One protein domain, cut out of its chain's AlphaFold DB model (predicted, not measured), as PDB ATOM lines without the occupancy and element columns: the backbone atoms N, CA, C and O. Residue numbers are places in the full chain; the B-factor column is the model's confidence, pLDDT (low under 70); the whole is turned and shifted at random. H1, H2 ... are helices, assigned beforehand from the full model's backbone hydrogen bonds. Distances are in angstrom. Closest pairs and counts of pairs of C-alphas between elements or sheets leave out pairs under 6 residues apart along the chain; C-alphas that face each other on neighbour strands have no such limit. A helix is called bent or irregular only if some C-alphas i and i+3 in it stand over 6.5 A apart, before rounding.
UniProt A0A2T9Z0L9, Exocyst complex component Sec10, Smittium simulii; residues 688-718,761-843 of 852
ATOM      1  N   ILE A 688      -2.898  43.594  78.430       87.81
ATOM      2  CA  ILE A 688      -3.095  45.054  78.485       87.81
ATOM      3  C   ILE A 688      -2.853  45.590  79.901       87.81
ATOM      4  O   ILE A 688      -2.194  46.615  80.080       87.81
ATOM      5  N   ASN A 689      -3.356  44.896  80.924       88.50
ATOM      6  CA  ASN A 689      -3.131  45.286  82.314       88.50
ATOM      7  C   ASN A 689      -1.654  45.163  82.703       88.50
ATOM      8  O   ASN A 689      -1.123  46.044  83.379       88.50
ATOM      9  N   ALA A 690      -0.976  44.101  82.262       88.06
ATOM     10  CA  ALA A 690       0.446  43.916  82.506       88.06
ATOM     11  C   ALA A 690       1.286  45.029  81.860       88.06
ATOM     12  O   ALA A 690       2.153  45.593  82.529       88.06
ATOM     13  N   GLU A 691       0.971  45.379  80.615       90.00
ATOM     14  CA  GLU A 691       1.608  46.440  79.840       90.00
ATOM     15  C   GLU A 691       1.412  47.816  80.503       90.00
ATOM     16  O   GLU A 691       2.379  48.545  80.711       90.00
ATOM     17  N   ARG A 692       0.194  48.141  80.963       89.81
ATOM     18  CA  ARG A 692      -0.082  49.389  81.703       89.81
ATOM     19  C   ARG A 692       0.705  49.495  83.006       89.81
ATOM     20  O   ARG A 692       1.328  50.521  83.254       89.81
ATOM     21  N   THR A 693       0.718  48.440  83.826       89.75
ATOM     22  CA  THR A 693       1.493  48.446  85.082       89.75
ATOM     23  C   THR A 693       2.987  48.628  84.818       89.75
ATOM     24  O   THR A 693       3.684  49.272  85.598       89.75
ATOM     25  N   TYR A 694       3.492  48.028  83.737       89.19
ATOM     26  CA  TYR A 694       4.875  48.203  83.317       89.19
ATOM     27  C   TYR A 694       5.154  49.663  82.926       89.19
ATOM     28  O   TYR A 694       6.088  50.254  83.468       89.19
ATOM     29  N   LEU A 695       4.315  50.256  82.067       89.44
ATOM     30  CA  LEU A 695       4.446  51.651  81.643       89.44
ATOM     31  C   LEU A 695       4.415  52.612  82.833       89.44
ATOM     32  O   LEU A 695       5.305  53.440  82.960       89.44
ATOM     33  N   GLU A 696       3.458  52.471  83.750       88.50
ATOM     34  CA  GLU A 696       3.363  53.337  84.933       88.50
ATOM     35  C   GLU A 696       4.618  53.287  85.812       88.50
ATOM     36  O   GLU A 696       5.050  54.321  86.332       88.50
ATOM     37  N   LYS A 697       5.212  52.096  85.973       87.12
ATOM     38  CA  LYS A 697       6.445  51.917  86.743       87.12
ATOM     39  C   LYS A 697       7.629  52.575  86.039       87.12
ATOM     40  O   LYS A 697       8.296  53.401  86.645       87.12
ATOM     41  N   VAL A 698       7.845  52.270  84.758       85.00
ATOM     42  CA  VAL A 698       8.976  52.820  83.993       85.00
ATOM     43  C   VAL A 698       8.865  54.327  83.820       85.00
ATOM     44  O   VAL A 698       9.854  55.031  83.974       85.00
ATOM     45  N   PHE A 699       7.665  54.845  83.563       87.94
ATOM     46  CA  PHE A 699       7.451  56.283  83.497       87.94
ATOM     47  C   PHE A 699       7.794  56.962  84.826       87.94
ATOM     48  O   PHE A 699       8.406  58.024  84.818       87.94
ATOM     49  N   SER A 700       7.457  56.335  85.961       86.31
ATOM     50  CA  SER A 700       7.816  56.840  87.296       86.31
ATOM     51  C   SER A 700       9.322  56.796  87.553       86.31
ATOM     52  O   SER A 700       9.844  57.723  88.167       86.31
ATOM     53  N   ASP A 701      10.010  55.763  87.064       83.56
ATOM     54  CA  ASP A 701      11.467  55.642  87.155       83.56
ATOM     55  C   ASP A 701      12.173  56.708  86.289       83.56
ATOM     56  O   ASP A 701      13.154  57.294  86.728       83.56
ATOM     57  N   ILE A 702      11.648  57.036  85.100       81.19
ATOM     58  CA  ILE A 702      12.206  58.083  84.217       81.19
ATOM     59  C   ILE A 702      12.120  59.473  84.860       81.19
ATOM     60  O   ILE A 702      13.046  60.271  84.735       81.19
ATOM     61  N   ILE A 703      11.019  59.778  85.556       82.44
ATOM     62  CA  ILE A 703      10.821  61.083  86.208       82.44
ATOM     63  C   ILE A 703      11.260  61.099  87.681       82.44
ATOM     64  O   ILE A 703      10.984  62.076  88.381       82.44
ATOM     65  N   SER A 704      11.905  60.039  88.188       80.75
ATOM     66  CA  SER A 704      12.194  59.898  89.622       80.75
ATOM     67  C   SER A 704      13.051  61.035  90.159       80.75
ATOM     68  O   SER A 704      12.785  61.528  91.253       80.75
ATOM     69  N   ASP A 705      14.032  61.478  89.375       75.88
ATOM     70  CA  ASP A 705      14.978  62.523  89.766       75.88
ATOM     71  C   ASP A 705      14.268  63.882  89.902       75.88
ATOM     72  O   ASP A 705      14.457  64.584  90.896       75.88
ATOM     73  N   PHE A 706      13.346  64.187  88.980       77.69
ATOM     74  CA  PHE A 706      12.475  65.368  89.033       77.69
ATOM     75  C   PHE A 706      11.535  65.335  90.250       77.69
ATOM     76  O   PHE A 706      11.390  66.316  90.986       77.69
ATOM     77  N   VAL A 707      10.910  64.183  90.516       77.31
ATOM     78  CA  VAL A 707       9.990  64.016  91.654       77.31
ATOM     79  C   VAL A 707      10.730  64.098  92.997       77.31
ATOM     80  O   VAL A 707      10.209  64.695  93.944       77.31
ATOM     81  N   GLN A 708      11.930  63.521  93.101       75.88
ATOM     82  CA  GLN A 708      12.762  63.571  94.308       75.88
ATOM     83  C   GLN A 708      13.217  65.001  94.610       75.88
ATOM     84  O   GLN A 708      12.937  65.502  95.700       75.88
ATOM     85  N   ALA A 709      13.784  65.699  93.624       69.19
ATOM     86  CA  ALA A 709      14.212  67.088  93.771       69.19
ATOM     87  C   ALA A 709      13.068  68.019  94.211       69.19
ATOM     88  O   ALA A 709      13.250  68.911  95.044       69.19
ATOM     89  N   LYS A 710      11.849  67.776  93.716       69.12
ATOM     90  CA  LYS A 710      10.654  68.511  94.142       69.12
ATOM     91  C   LYS A 710      10.237  68.225  95.585       69.12
ATOM     92  O   LYS A 710       9.862  69.148  96.316       69.12
ATOM     93  N   ASN A 711      10.247  66.963  95.999       69.38
ATOM     94  CA  ASN A 711       9.904  66.597  97.374       69.38
ATOM     95  C   ASN A 711      10.906  67.187  98.373       69.38
ATOM     96  O   ASN A 711      10.495  67.679  99.427       69.38
ATOM     97  N   ASP A 712      12.184  67.227  98.004       68.69
ATOM     98  CA  ASP A 712      13.232  67.850  98.806       68.69
ATOM     99  C   ASP A 712      12.993  69.360  98.959       68.69
ATOM    100  O   ASP A 712      13.015  69.873 100.080       68.69
ATOM    101  N   LYS A 713      12.605  70.063  97.883       65.06
ATOM    102  CA  LYS A 713      12.238  71.494  97.928       65.06
ATOM    103  C   LYS A 713      11.037  71.769  98.848       65.06
ATOM    104  O   LYS A 713      11.099  72.651  99.703       65.06
ATOM    105  N   LYS A 714       9.967  70.964  98.763       61.06
ATOM    106  CA  LYS A 714       8.786  71.080  99.650       61.06
ATOM    107  C   LYS A 714       9.104  70.833 101.130       61.06
ATOM    108  O   LYS A 714       8.464  71.429 102.001       61.06
ATOM    109  N   ASN A 715      10.053  69.946 101.427       56.53
ATOM    110  CA  ASN A 715      10.459  69.639 102.798       56.53
ATOM    111  C   ASN A 715      11.318  70.758 103.410       56.53
ATOM    112  O   ASN A 715      11.142  71.079 104.587       56.53
ATOM    113  N   VAL A 716      12.161  71.415 102.606       54.28
ATOM    114  CA  VAL A 716      12.943  72.591 103.024       54.28
ATOM    115  C   VAL A 716      12.032  73.780 103.369       54.28
ATOM    116  O   VAL A 716      12.206  74.397 104.422       54.28
ATOM    117  N   SER A 717      10.983  74.047 102.580       52.69
ATOM    118  CA  SER A 717      10.014  75.125 102.863       52.69
ATOM    119  C   SER A 717       9.200  74.902 104.149       52.69
ATOM    120  O   SER A 717       8.833  75.860 104.826       52.69
ATOM    121  N   LYS A 718       8.941  73.644 104.543       49.31
ATOM    122  CA  LYS A 718       8.262  73.324 105.815       49.31
ATOM    123  C   LYS A 718       9.160  73.495 107.044       49.31
ATOM    124  O   LYS A 718       8.648  73.848 108.103       49.31
ATOM    125  N   ALA A 761      17.857  70.395  89.481       51.31
ATOM    126  CA  ALA A 761      17.076  69.153  89.366       51.31
ATOM    127  C   ALA A 761      15.535  69.327  89.393       51.31
ATOM    128  O   ALA A 761      14.799  68.356  89.540       51.31
ATOM    129  N   TYR A 762      15.041  70.559  89.284       54.69
ATOM    130  CA  TYR A 762      13.643  70.954  89.428       54.69
ATOM    131  C   TYR A 762      12.974  71.371  88.101       54.69
ATOM    132  O   TYR A 762      11.785  71.681  88.092       54.69
ATOM    133  N   GLU A 763      13.700  71.380  86.980       62.47
ATOM    134  CA  GLU A 763      13.196  71.864  85.686       62.47
ATOM    135  C   GLU A 763      12.594  70.751  84.801       62.47
ATOM    136  O   GLU A 763      12.913  69.566  84.925       62.47
ATOM    137  N   ILE A 764      11.678  71.133  83.899       67.38
ATOM    138  CA  ILE A 764      11.113  70.234  82.879       67.38
ATOM    139  C   ILE A 764      12.170  70.013  81.791       67.38
ATOM    140  O   ILE A 764      12.618  70.962  81.153       67.38
ATOM    141  N   HIS A 765      12.510  68.754  81.527       69.81
ATOM    142  CA  HIS A 765      13.476  68.341  80.516       69.81
ATOM    143  C   HIS A 765      12.776  67.686  79.323       69.81
ATOM    144  O   HIS A 765      11.946  66.784  79.479       69.81
ATOM    145  N   ILE A 766      13.147  68.105  78.113       71.12
ATOM    146  CA  ILE A 766      12.633  67.527  76.862       71.12
ATOM    147  C   ILE A 766      13.098  66.070  76.731       71.12
ATOM    148  O   ILE A 766      12.339  65.213  76.282       71.12
ATOM    149  N   GLU A 767      14.303  65.755  77.210       70.38
ATOM    150  CA  GLU A 767      14.886  64.413  77.207       70.38
ATOM    151  C   GLU A 767      14.028  63.402  77.978       70.38
ATOM    152  O   GLU A 767      13.893  62.256  77.552       70.38
ATOM    153  N   ALA A 768      13.387  63.828  79.074       73.69
ATOM    154  CA  ALA A 768      12.471  62.980  79.829       73.69
ATOM    155  C   ALA A 768      11.200  62.675  79.020       73.69
ATOM    156  O   ALA A 768      10.757  61.530  78.978       73.69
ATOM    157  N   VAL A 769      10.641  63.667  78.315       78.88
ATOM    158  CA  VAL A 769       9.471  63.475  77.439       78.88
ATOM    159  C   VAL A 769       9.808  62.554  76.264       78.88
ATOM    160  O   VAL A 769       9.038  61.640  75.966       78.88
ATOM    161  N   LEU A 770      10.974  62.732  75.639       76.38
ATOM    162  CA  LEU A 770      11.451  61.855  74.567       76.38
ATOM    163  C   LEU A 770      11.635  60.409  75.051       76.38
ATOM    164  O   LEU A 770      11.225  59.484  74.351       76.38
ATOM    165  N   ALA A 771      12.164  60.202  76.263       76.94
ATOM    166  CA  ALA A 771      12.302  58.875  76.866       76.94
ATOM    167  C   ALA A 771      10.944  58.219  77.195       76.94
ATOM    168  O   ALA A 771      10.763  57.014  76.994       76.94
ATOM    169  N   LEU A 772       9.958  58.994  77.663       82.12
ATOM    170  CA  LEU A 772       8.591  58.506  77.889       82.12
ATOM    171  C   LEU A 772       7.932  58.069  76.569       82.12
ATOM    172  O   LEU A 772       7.351  56.983  76.494       82.12
ATOM    173  N   ILE A 773       8.066  58.880  75.513       84.12
ATOM    174  CA  ILE A 773       7.534  58.577  74.177       84.12
ATOM    175  C   ILE A 773       8.232  57.354  73.575       84.12
ATOM    176  O   ILE A 773       7.558  56.497  73.003       84.12
ATOM    177  N   SER A 774       9.551  57.213  73.729       79.25
ATOM    178  CA  SER A 774      10.275  56.063  73.182       79.25
ATOM    179  C   SER A 774       9.827  54.748  73.827       79.25
ATOM    180  O   SER A 774       9.507  53.799  73.113       79.25
ATOM    181  N   VAL A 775       9.695  54.703  75.159       83.31
ATOM    182  CA  VAL A 775       9.172  53.521  75.876       83.31
ATOM    183  C   VAL A 775       7.736  53.212  75.454       83.31
ATOM    184  O   VAL A 775       7.366  52.050  75.261       83.31
ATOM    185  N   HIS A 776       6.923  54.252  75.274       88.00
ATOM    186  CA  HIS A 776       5.553  54.099  74.810       88.00
ATOM    187  C   HIS A 776       5.472  53.540  73.381       88.00
ATOM    188  O   HIS A 776       4.676  52.641  73.117       88.00
ATOM    189  N   SER A 777       6.331  54.005  72.471       83.44
ATOM    190  CA  SER A 777       6.393  53.512  71.090       83.44
ATOM    191  C   SER A 777       6.778  52.028  71.012       83.44
ATOM    192  O   SER A 777       6.217  51.273  70.213       83.44
ATOM    193  N   GLU A 778       7.660  51.567  71.902       82.06
ATOM    194  CA  GLU A 778       8.026  50.154  72.016       82.06
ATOM    195  C   GLU A 778       6.847  49.308  72.531       82.06
ATOM    196  O   GLU A 778       6.587  48.214  72.029       82.06
ATOM    197  N   SER A 779       6.094  49.835  73.500       87.31
ATOM    198  CA  SER A 779       4.867  49.217  74.018       87.31
ATOM    199  C   SER A 779       3.783  49.085  72.947       87.31
ATOM    200  O   SER A 779       3.191  48.015  72.794       87.31
ATOM    201  N   ILE A 780       3.582  50.126  72.130       88.44
ATOM    202  CA  ILE A 780       2.684  50.070  70.969       88.44
ATOM    203  C   ILE A 780       3.162  49.012  69.974       88.44
ATOM    204  O   ILE A 780       2.348  48.234  69.488       88.44
ATOM    205  N   SER A 781       4.465  48.942  69.700       85.62
ATOM    206  CA  SER A 781       5.024  47.954  68.772       85.62
ATOM    207  C   SER A 781       4.732  46.517  69.224       85.62
ATOM    208  O   SER A 781       4.319  45.690  68.414       85.62
ATOM    209  N   ARG A 782       4.849  46.222  70.529       86.94
ATOM    210  CA  ARG A 782       4.422  44.928  71.093       86.94
ATOM    211  C   ARG A 782       2.917  44.710  70.973       86.94
ATOM    212  O   ARG A 782       2.485  43.615  70.622       86.94
ATOM    213  N   ALA A 783       2.121  45.741  71.244       87.69
ATOM    214  CA  ALA A 783       0.670  45.650  71.167       87.69
ATOM    215  C   ALA A 783       0.183  45.376  69.736       87.69
ATOM    216  O   ALA A 783      -0.779  44.628  69.581       87.69
ATOM    217  N   VAL A 784       0.847  45.932  68.717       87.94
ATOM    218  CA  VAL A 784       0.582  45.656  67.294       87.94
ATOM    219  C   VAL A 784       0.867  44.199  66.945       87.94
ATOM    220  O   VAL A 784       0.088  43.596  66.215       87.94
ATOM    221  N   GLU A 785       1.938  43.625  67.489       85.88
ATOM    222  CA  GLU A 785       2.295  42.227  67.238       85.88
ATOM    223  C   GLU A 785       1.337  41.246  67.935       85.88
ATOM    224  O   GLU A 785       0.921  40.260  67.335       85.88
ATOM    225  N   ILE A 786       0.976  41.506  69.195       87.38
ATOM    226  CA  ILE A 786       0.237  40.555  70.045       87.38
ATOM    227  C   ILE A 786      -1.288  40.693  69.903       87.38
ATOM    228  O   ILE A 786      -2.023  39.712  70.044       87.38
ATOM    229  N   SER A 787      -1.802  41.906  69.683       86.50
ATOM    230  CA  SER A 787      -3.251  42.140  69.685       86.50
ATOM    231  C   SER A 787      -3.892  41.681  68.383       86.50
ATOM    232  O   SER A 787      -3.380  41.920  67.291       86.50
ATOM    233  N   LYS A 788      -5.093  41.103  68.485       84.56
ATOM    234  CA  LYS A 788      -5.903  40.789  67.305       84.56
ATOM    235  C   LYS A 788      -6.283  42.081  66.566       84.56
ATOM    236  O   LYS A 788      -6.559  43.084  67.228       84.56
ATOM    237  N   PRO A 789      -6.400  42.068  65.222       83.06
ATOM    238  CA  PRO A 789      -6.722  43.268  64.442       83.06
ATOM    239  C   PRO A 789      -8.002  43.988  64.890       83.06
ATOM    240  O   PRO A 789      -8.075  45.211  64.820       83.06
ATOM    241  N   LEU A 790      -8.994  43.235  65.382       84.75
ATOM    242  CA  LEU A 790     -10.263  43.781  65.871       84.75
ATOM    243  C   LEU A 790     -10.105  44.583  67.175       84.75
ATOM    244  O   LEU A 790     -10.756  45.609  67.351       84.75
ATOM    245  N   ASP A 791      -9.222  44.130  68.066       84.75
ATOM    246  CA  ASP A 791      -9.037  44.706  69.402       84.75
ATOM    247  C   ASP A 791      -7.897  45.737  69.443       84.75
ATOM    248  O   ASP A 791      -7.797  46.531  70.381       84.75
ATOM    249  N   LEU A 792      -7.047  45.762  68.410       88.69
ATOM    250  CA  LEU A 792      -5.843  46.587  68.343       88.69
ATOM    251  C   LEU A 792      -6.130  48.077  68.568       88.69
ATOM    252  O   LEU A 792      -5.451  48.716  69.370       88.69
ATOM    253  N   ALA A 793      -7.152  48.630  67.910       88.88
ATOM    254  CA  ALA A 793      -7.490  50.048  68.040       88.88
ATOM    255  C   ALA A 793      -7.841  50.423  69.490       88.88
ATOM    256  O   ALA A 793      -7.360  51.431  70.011       88.88
ATOM    257  N   ALA A 794      -8.632  49.585  70.165       88.44
ATOM    258  CA  ALA A 794      -9.005  49.801  71.559       88.44
ATOM    259  C   ALA A 794      -7.786  49.698  72.490       88.44
ATOM    260  O   ALA A 794      -7.625  50.537  73.380       88.44
ATOM    261  N   THR A 795      -6.905  48.720  72.259       87.69
ATOM    262  CA  THR A 795      -5.658  48.542  73.017       87.69
ATOM    263  C   THR A 795      -4.731  49.747  72.877       87.69
ATOM    264  O   THR A 795      -4.275  50.284  73.888       87.69
ATOM    265  N   VAL A 796      -4.499  50.221  71.650       90.38
ATOM    266  CA  VAL A 796      -3.617  51.362  71.361       90.38
ATOM    267  C   VAL A 796      -4.148  52.645  71.999       90.38
ATOM    268  O   VAL A 796      -3.404  53.310  72.717       90.38
ATOM    269  N   VAL A 797      -5.439  52.956  71.839       90.88
ATOM    270  CA  VAL A 797      -6.073  54.123  72.488       90.88
ATOM    271  C   VAL A 797      -5.912  54.063  74.007       90.88
ATOM    272  O   VAL A 797      -5.607  55.064  74.654       90.88
ATOM    273  N   SER A 798      -6.087  52.875  74.580       88.88
ATOM    274  CA  SER A 798      -5.901  52.628  76.004       88.88
ATOM    275  C   SER A 798      -4.473  52.937  76.475       88.88
ATOM    276  O   SER A 798      -4.312  53.590  77.504       88.88
ATOM    277  N   LEU A 799      -3.453  52.475  75.745       90.62
ATOM    278  CA  LEU A 799      -2.054  52.713  76.104       90.62
ATOM    279  C   LEU A 799      -1.690  54.196  75.937       90.62
ATOM    280  O   LEU A 799      -1.023  54.754  76.806       90.62
ATOM    281  N   PHE A 800      -2.144  54.849  74.861       92.38
ATOM    282  CA  PHE A 800      -1.930  56.288  74.650       92.38
ATOM    283  C   PHE A 800      -2.543  57.121  75.770       92.38
ATOM    284  O   PHE A 800      -1.923  58.064  76.257       92.38
ATOM    285  N   LYS A 801      -3.742  56.746  76.224       91.44
ATOM    286  CA  LYS A 801      -4.372  57.396  77.369       91.44
ATOM    287  C   LYS A 801      -3.513  57.273  78.630       91.44
ATOM    288  O   LYS A 801      -3.356  58.261  79.332       91.44
ATOM    289  N   THR A 802      -2.896  56.115  78.882       90.81
ATOM    290  CA  THR A 802      -1.956  55.944  80.002       90.81
ATOM    291  C   THR A 802      -0.755  56.891  79.904       90.81
ATOM    292  O   THR A 802      -0.355  57.449  80.922       90.81
ATOM    293  N   LEU A 803      -0.205  57.119  78.706       90.94
ATOM    294  CA  LEU A 803       0.871  58.095  78.503       90.94
ATOM    295  C   LEU A 803       0.396  59.527  78.790       90.94
ATOM    296  O   LEU A 803       1.039  60.234  79.562       90.94
ATOM    297  N   ILE A 804      -0.723  59.943  78.190       88.44
ATOM    298  CA  ILE A 804      -1.259  61.306  78.331       88.44
ATOM    299  C   ILE A 804      -1.617  61.589  79.791       88.44
ATOM    300  O   ILE A 804      -1.159  62.586  80.342       88.44
ATOM    301  N   ASP A 805      -2.362  60.688  80.435       88.81
ATOM    302  CA  ASP A 805      -2.763  60.832  81.835       88.81
ATOM    303  C   ASP A 805      -1.532  60.886  82.759       88.81
ATOM    304  O   ASP A 805      -1.546  61.607  83.757       88.81
ATOM    305  N   PHE A 806      -0.455  60.152  82.444       88.50
ATOM    306  CA  PHE A 806       0.784  60.197  83.219       88.50
ATOM    307  C   PHE A 806       1.539  61.518  83.023       88.50
ATOM    308  O   PHE A 806       1.886  62.168  84.010       88.50
ATOM    309  N   ILE A 807       1.791  61.919  81.772       85.19
ATOM    310  CA  ILE A 807       2.517  63.155  81.450       85.19
ATOM    311  C   ILE A 807       1.775  64.355  82.027       85.19
ATOM    312  O   ILE A 807       2.398  65.172  82.702       85.19
ATOM    313  N   ASP A 808       0.463  64.443  81.811       82.69
ATOM    314  CA  ASP A 808      -0.343  65.559  82.288       82.69
ATOM    315  C   ASP A 808      -0.323  65.610  83.817       82.69
ATOM    316  O   ASP A 808       0.186  66.566  84.395       82.69
ATOM    317  N   ASN A 809      -0.748  64.544  84.504       82.62
ATOM    318  CA  ASN A 809      -0.955  64.593  85.955       82.62
ATOM    319  C   ASN A 809       0.321  64.529  86.797       82.62
ATOM    320  O   ASN A 809       0.276  64.943  87.954       82.62
ATOM    321  N   LYS A 810       1.426  63.961  86.294       79.69
ATOM    322  CA  LYS A 810       2.632  63.702  87.106       79.69
ATOM    323  C   LYS A 810       3.871  64.477  86.678       79.69
ATOM    324  O   LYS A 810       4.807  64.551  87.470       79.69
ATOM    325  N   TYR A 811       3.884  65.054  85.478       81.06
ATOM    326  CA  TYR A 811       5.072  65.717  84.949       81.06
ATOM    327  C   TYR A 811       4.784  67.143  84.476       81.06
ATOM    328  O   TYR A 811       5.181  68.096  85.142       81.06
ATOM    329  N   LEU A 812       4.038  67.304  83.382       79.62
ATOM    330  CA  LEU A 812       3.859  68.578  82.693       79.62
ATOM    331  C   LEU A 812       2.990  69.557  83.489       79.62
ATOM    332  O   LEU A 812       3.446  70.661  83.767       79.62
ATOM    333  N   SER A 813       1.777  69.175  83.915       76.62
ATOM    334  CA  SER A 813       0.926  70.092  84.696       76.62
ATOM    335  C   SER A 813       1.566  70.441  86.037       76.62
ATOM    336  O   SER A 813       1.437  71.564  86.519       76.62
ATOM    337  N   ILE A 814       2.296  69.492  86.629       74.94
ATOM    338  CA  ILE A 814       3.008  69.683  87.888       74.94
ATOM    339  C   ILE A 814       4.157  70.679  87.710       74.94
ATOM    340  O   ILE A 814       4.236  71.634  88.478       74.94
ATOM    341  N   GLY A 815       5.020  70.473  86.713       71.62
ATOM    342  CA  GLY A 815       6.141  71.369  86.435       71.62
ATOM    343  C   GLY A 815       5.678  72.760  85.999       71.62
ATOM    344  O   GLY A 815       6.194  73.755  86.495       71.62
ATOM    345  N   LEU A 816       4.646  72.851  85.151       71.94
ATOM    346  CA  LEU A 816       4.084  74.130  84.707       71.94
ATOM    347  C   LEU A 816       3.438  74.905  85.863       71.94
ATOM    348  O   LEU A 816       3.670  76.104  85.996       71.94
ATOM    349  N   ASN A 817       2.659  74.242  86.726       72.56
ATOM    350  CA  ASN A 817       2.057  74.892  87.896       72.56
ATOM    351  C   ASN A 817       3.113  75.398  88.881       72.56
ATOM    352  O   ASN A 817       2.934  76.471  89.458       72.56
ATOM    353  N   ASP A 818       4.203  74.655  89.065       67.69
ATOM    354  CA  ASP A 818       5.310  75.085  89.911       67.69
ATOM    355  C   ASP A 818       6.000  76.326  89.338       67.69
ATOM    356  O   ASP A 818       6.149  77.316  90.056       67.69
ATOM    357  N   CYS A 819       6.308  76.327  88.037       65.31
ATOM    358  CA  CYS A 819       6.892  77.492  87.371       65.31
ATOM    359  C   CYS A 819       5.981  78.733  87.476       65.31
ATOM    360  O   CYS A 819       6.451  79.847  87.697       65.31
ATOM    361  N   ILE A 820       4.658  78.549  87.379       66.81
ATOM    362  CA  ILE A 820       3.669  79.626  87.562       66.81
ATOM    363  C   ILE A 820       3.596  80.086  89.029       66.81
ATOM    364  O   ILE A 820       3.332  81.258  89.298       66.81
ATOM    365  N   SER A 821       3.783  79.186  89.997       63.97
ATOM    366  CA  SER A 821       3.756  79.533  91.423       63.97
ATOM    367  C   SER A 821       4.990  80.323  91.859       63.97
ATOM    368  O   SER A 821       4.842  81.301  92.588       63.97
ATOM    369  N   GLU A 822       6.168  79.992  91.326       62.16
ATOM    370  CA  GLU A 822       7.398  80.764  91.540       62.16
ATOM    371  C   GLU A 822       7.272  82.191  90.989       62.16
ATOM    372  O   GLU A 822       7.722  83.139  91.624       62.16
ATOM    373  N   GLN A 823       6.534  82.381  89.888       56.31
ATOM    374  CA  GLN A 823       6.210  83.720  89.379       56.31
ATOM    375  C   GLN A 823       5.298  84.549  90.303       56.31
ATOM    376  O   GLN A 823       5.261  85.773  90.172       56.31
ATOM    377  N   LYS A 824       4.522  83.926  91.202       55.62
ATOM    378  CA  LYS A 824       3.591  84.640  92.097       55.62
ATOM    379  C   LYS A 824       4.226  85.077  93.416       55.62
ATOM    380  O   LYS A 824       3.794  86.096  93.959       55.62
ATOM    381  N   ASP A 825       5.223  84.351  93.918       50.28
ATOM    382  CA  ASP A 825       5.894  84.688  95.183       50.28
ATOM    383  C   ASP A 825       6.860  85.886  95.039       50.28
ATOM    384  O   ASP A 825       6.996  86.681  95.973       50.28
ATOM    385  N   ASP A 826       7.401  86.138  93.842       48.59
ATOM    386  CA  ASP A 826       8.307  87.263  93.532       48.59
ATOM    387  C   ASP A 826       7.590  88.607  93.262       48.59
ATOM    388  O   ASP A 826       8.019  89.440  92.467       48.59
ATOM    389  N   SER A 827       6.499  88.904  93.971       46.38
ATOM    390  CA  SER A 827       5.727  90.155  93.790       46.38
ATOM    391  C   SER A 827       6.452  91.461  94.201       46.38
ATOM    392  O   SER A 827       5.847  92.536  94.166       46.38
ATOM    393  N   LYS A 828       7.740  91.411  94.582       49.09
ATOM    394  CA  LYS A 828       8.556  92.591  94.951       49.09
ATOM    395  C   LYS A 828       9.933  92.698  94.279       49.09
ATOM    396  O   LYS A 828      10.622  93.686  94.529       49.09
ATOM    397  N   SER A 829      10.317  91.775  93.403       42.88
ATOM    398  CA  SER A 829      11.538  91.875  92.592       42.88
ATOM    399  C   SER A 829      11.199  91.629  91.127       42.88
ATOM    400  O   SER A 829      10.348  90.804  90.820       42.88
ATOM    401  N   GLU A 830      11.807  92.407  90.229       38.47
ATOM    402  CA  GLU A 830      11.580  92.324  88.783       38.47
ATOM    403  C   GLU A 830      11.634  90.879  88.265       38.47
ATOM    404  O   GLU A 830      12.483  90.091  88.676       38.47
ATOM    405  N   MET A 831      10.725  90.576  87.333       39.16
ATOM    406  CA  MET A 831      10.606  89.317  86.598       39.16
ATOM    407  C   MET A 831      11.982  88.756  86.210       39.16
ATOM    408  O   MET A 831      12.651  89.283  85.319       39.16
ATOM    409  N   THR A 832      12.408  87.666  86.844       44.84
ATOM    410  CA  THR A 832      13.632  86.960  86.468       44.84
ATOM    411  C   THR A 832      13.401  86.259  85.125       44.84
ATOM    412  O   THR A 832      12.773  85.205  85.026       44.84
ATOM    413  N   LEU A 833      13.923  86.876  84.058       45.53
ATOM    414  CA  LEU A 833      13.973  86.382  82.672       45.53
ATOM    415  C   LEU A 833      14.206  84.859  82.507       45.53
ATOM    416  O   LEU A 833      13.571  84.295  81.616       45.53
ATOM    417  N   PRO A 834      15.029  84.170  83.329       46.97
ATOM    418  CA  PRO A 834      15.243  82.724  83.210       46.97
ATOM    419  C   PRO A 834      13.991  81.868  83.474       46.97
ATOM    420  O   PRO A 834      13.717  80.946  82.711       46.97
ATOM    421  N   ALA A 835      13.172  82.203  84.478       42.19
ATOM    422  CA  ALA A 835      11.982  81.417  84.836       42.19
ATOM    423  C   ALA A 835      10.867  81.529  83.776       42.19
ATOM    424  O   ALA A 835      10.173  80.560  83.463       42.19
ATOM    425  N   ALA A 836      10.735  82.712  83.163       42.69
ATOM    426  CA  ALA A 836       9.846  82.929  82.024       42.69
ATOM    427  C   ALA A 836      10.353  82.224  80.751       42.69
ATOM    428  O   ALA A 836       9.541  81.690  79.995       42.69
ATOM    429  N   PHE A 837      11.675  82.171  80.534       48.75
ATOM    430  CA  PHE A 837      12.286  81.438  79.420       48.75
ATOM    431  C   PHE A 837      12.162  79.919  79.568       48.75
ATOM    432  O   PHE A 837      11.938  79.268  78.559       48.75
ATOM    433  N   ASN A 838      12.221  79.358  80.778       49.47
ATOM    434  CA  ASN A 838      12.011  77.922  81.011       49.47
ATOM    435  C   ASN A 838      10.561  77.480  80.757       49.47
ATOM    436  O   ASN A 838      10.323  76.397  80.228       49.47
ATOM    437  N   CYS A 839       9.575  78.337  81.052       44.00
ATOM    438  CA  CYS A 839       8.188  78.099  80.637       44.00
ATOM    439  C   CYS A 839       8.013  78.195  79.114       44.00
ATOM    440  O   CYS A 839       7.226  77.451  78.527       44.00
ATOM    441  N   LEU A 840       8.717  79.137  78.471       47.09
ATOM    442  CA  LEU A 840       8.623  79.370  77.031       47.09
ATOM    443  C   LEU A 840       9.438  78.373  76.200       47.09
ATOM    444  O   LEU A 840       9.013  78.064  75.093       47.09
ATOM    445  N   SER A 841      10.579  77.868  76.673       49.00
ATOM    446  CA  SER A 841      11.458  76.949  75.931       49.00
ATOM    447  C   SER A 841      10.756  75.617  75.668       49.00
ATOM    448  O   SER A 841      10.738  75.161  74.525       49.00
ATOM    449  N   VAL A 842      10.032  75.095  76.664       49.28
ATOM    450  CA  VAL A 842       9.140  73.927  76.537       49.28
ATOM    451  C   VAL A 842       8.052  74.155  75.474       49.28
ATOM    452  O   VAL A 842       7.659  73.217  74.784       49.28
ATOM    453  N   ALA A 843       7.592  75.396  75.283       38.03
ATOM    454  CA  ALA A 843       6.577  75.754  74.288       38.03
ATOM    455  C   ALA A 843       7.141  76.154  72.905       38.03
ATOM    456  O   ALA A 843       6.402  76.140  71.922       38.03
TER     457      ALA A 843
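What this domain is: This is residues 688 to 718 and 761 to 843 of the 852 residues of the protein "Exocyst complex component Sec10" of Smittium simulii (UniProt A0A2T9Z0L9). One long helix, H4, runs most of the length of a loose rod; H1 and H3 pack side by side with its first half as a three-helix up-and-down bundle, each running against the one before it in the chain, and H5 folds back on its last part. H2 follows H1 and lies near H4 without packing on it, and residues 824 to 830 stick out. The printed part has 114 residues, all helix in class, with five named helices in the order H1 to H5 and no named strand; the radius of gyration of the C-alphas is 17.6 A and the spans are 60 by 28 by 19 A.

How they stand to each other: Start at the hub, H4, residues 789 to 825, which has a kink of 28 degrees near residue 807 and is irregular, with C-alphas 790 and 793 7.2 A apart. With residues 792 to 803 alone it touches H3, residues 766 to 786, in a hairpin: the closest C-alphas, of Ile 780 and Val 796, are 6.4 A apart, at a shallow tilt of 13 degrees, opposite ways. H1, residues 688 to 702, touches H3, closest at the C-alphas of Phe 699 and Leu 772, 6.1 A. H1 also touches residues 795 to 806 of H4 alone, closest at the C-alphas of Arg 692 and Leu 799, 6.8 A. H5, residues 833 to 843, forms a hairpin with H4, touching its residues 816 to 823 alone; the closest C-alphas, of Cys 819 and Cys 839, are 6.9 A apart. H2, residues 704 to 718, meets H1 only through their link and is near H4, with 9 pairs of C-alphas within 10 A. Every O i to N i+4 pair is within hydrogen-bond range in H1, H2 and H3, against 28 of 33 in H4 and 5 of 7 in H5.

Where its parts are: Find C-alpha 789 at (-6.722, 43.268, 64.442); from there H4 runs 53.1 A to C-alpha 825 at (5.894, 84.688, 95.183). H3 measures 30.5 A, H2 21.4 A, H1 20.9 A and H5 15.4 A, ending at C-alpha 843, (6.577, 75.754, 74.288).

The domain as a whole: The two C-alphas farthest apart, of Lys 788 and Lys 828, are 60.5 A apart. Residues 719 to 760 are cut out, with 19.1 A between C-alphas 718 and 761; of the links printed whole, none is long. Confidence is under 70 in residues 709 to 718, 761 to 765 and 818 to 843.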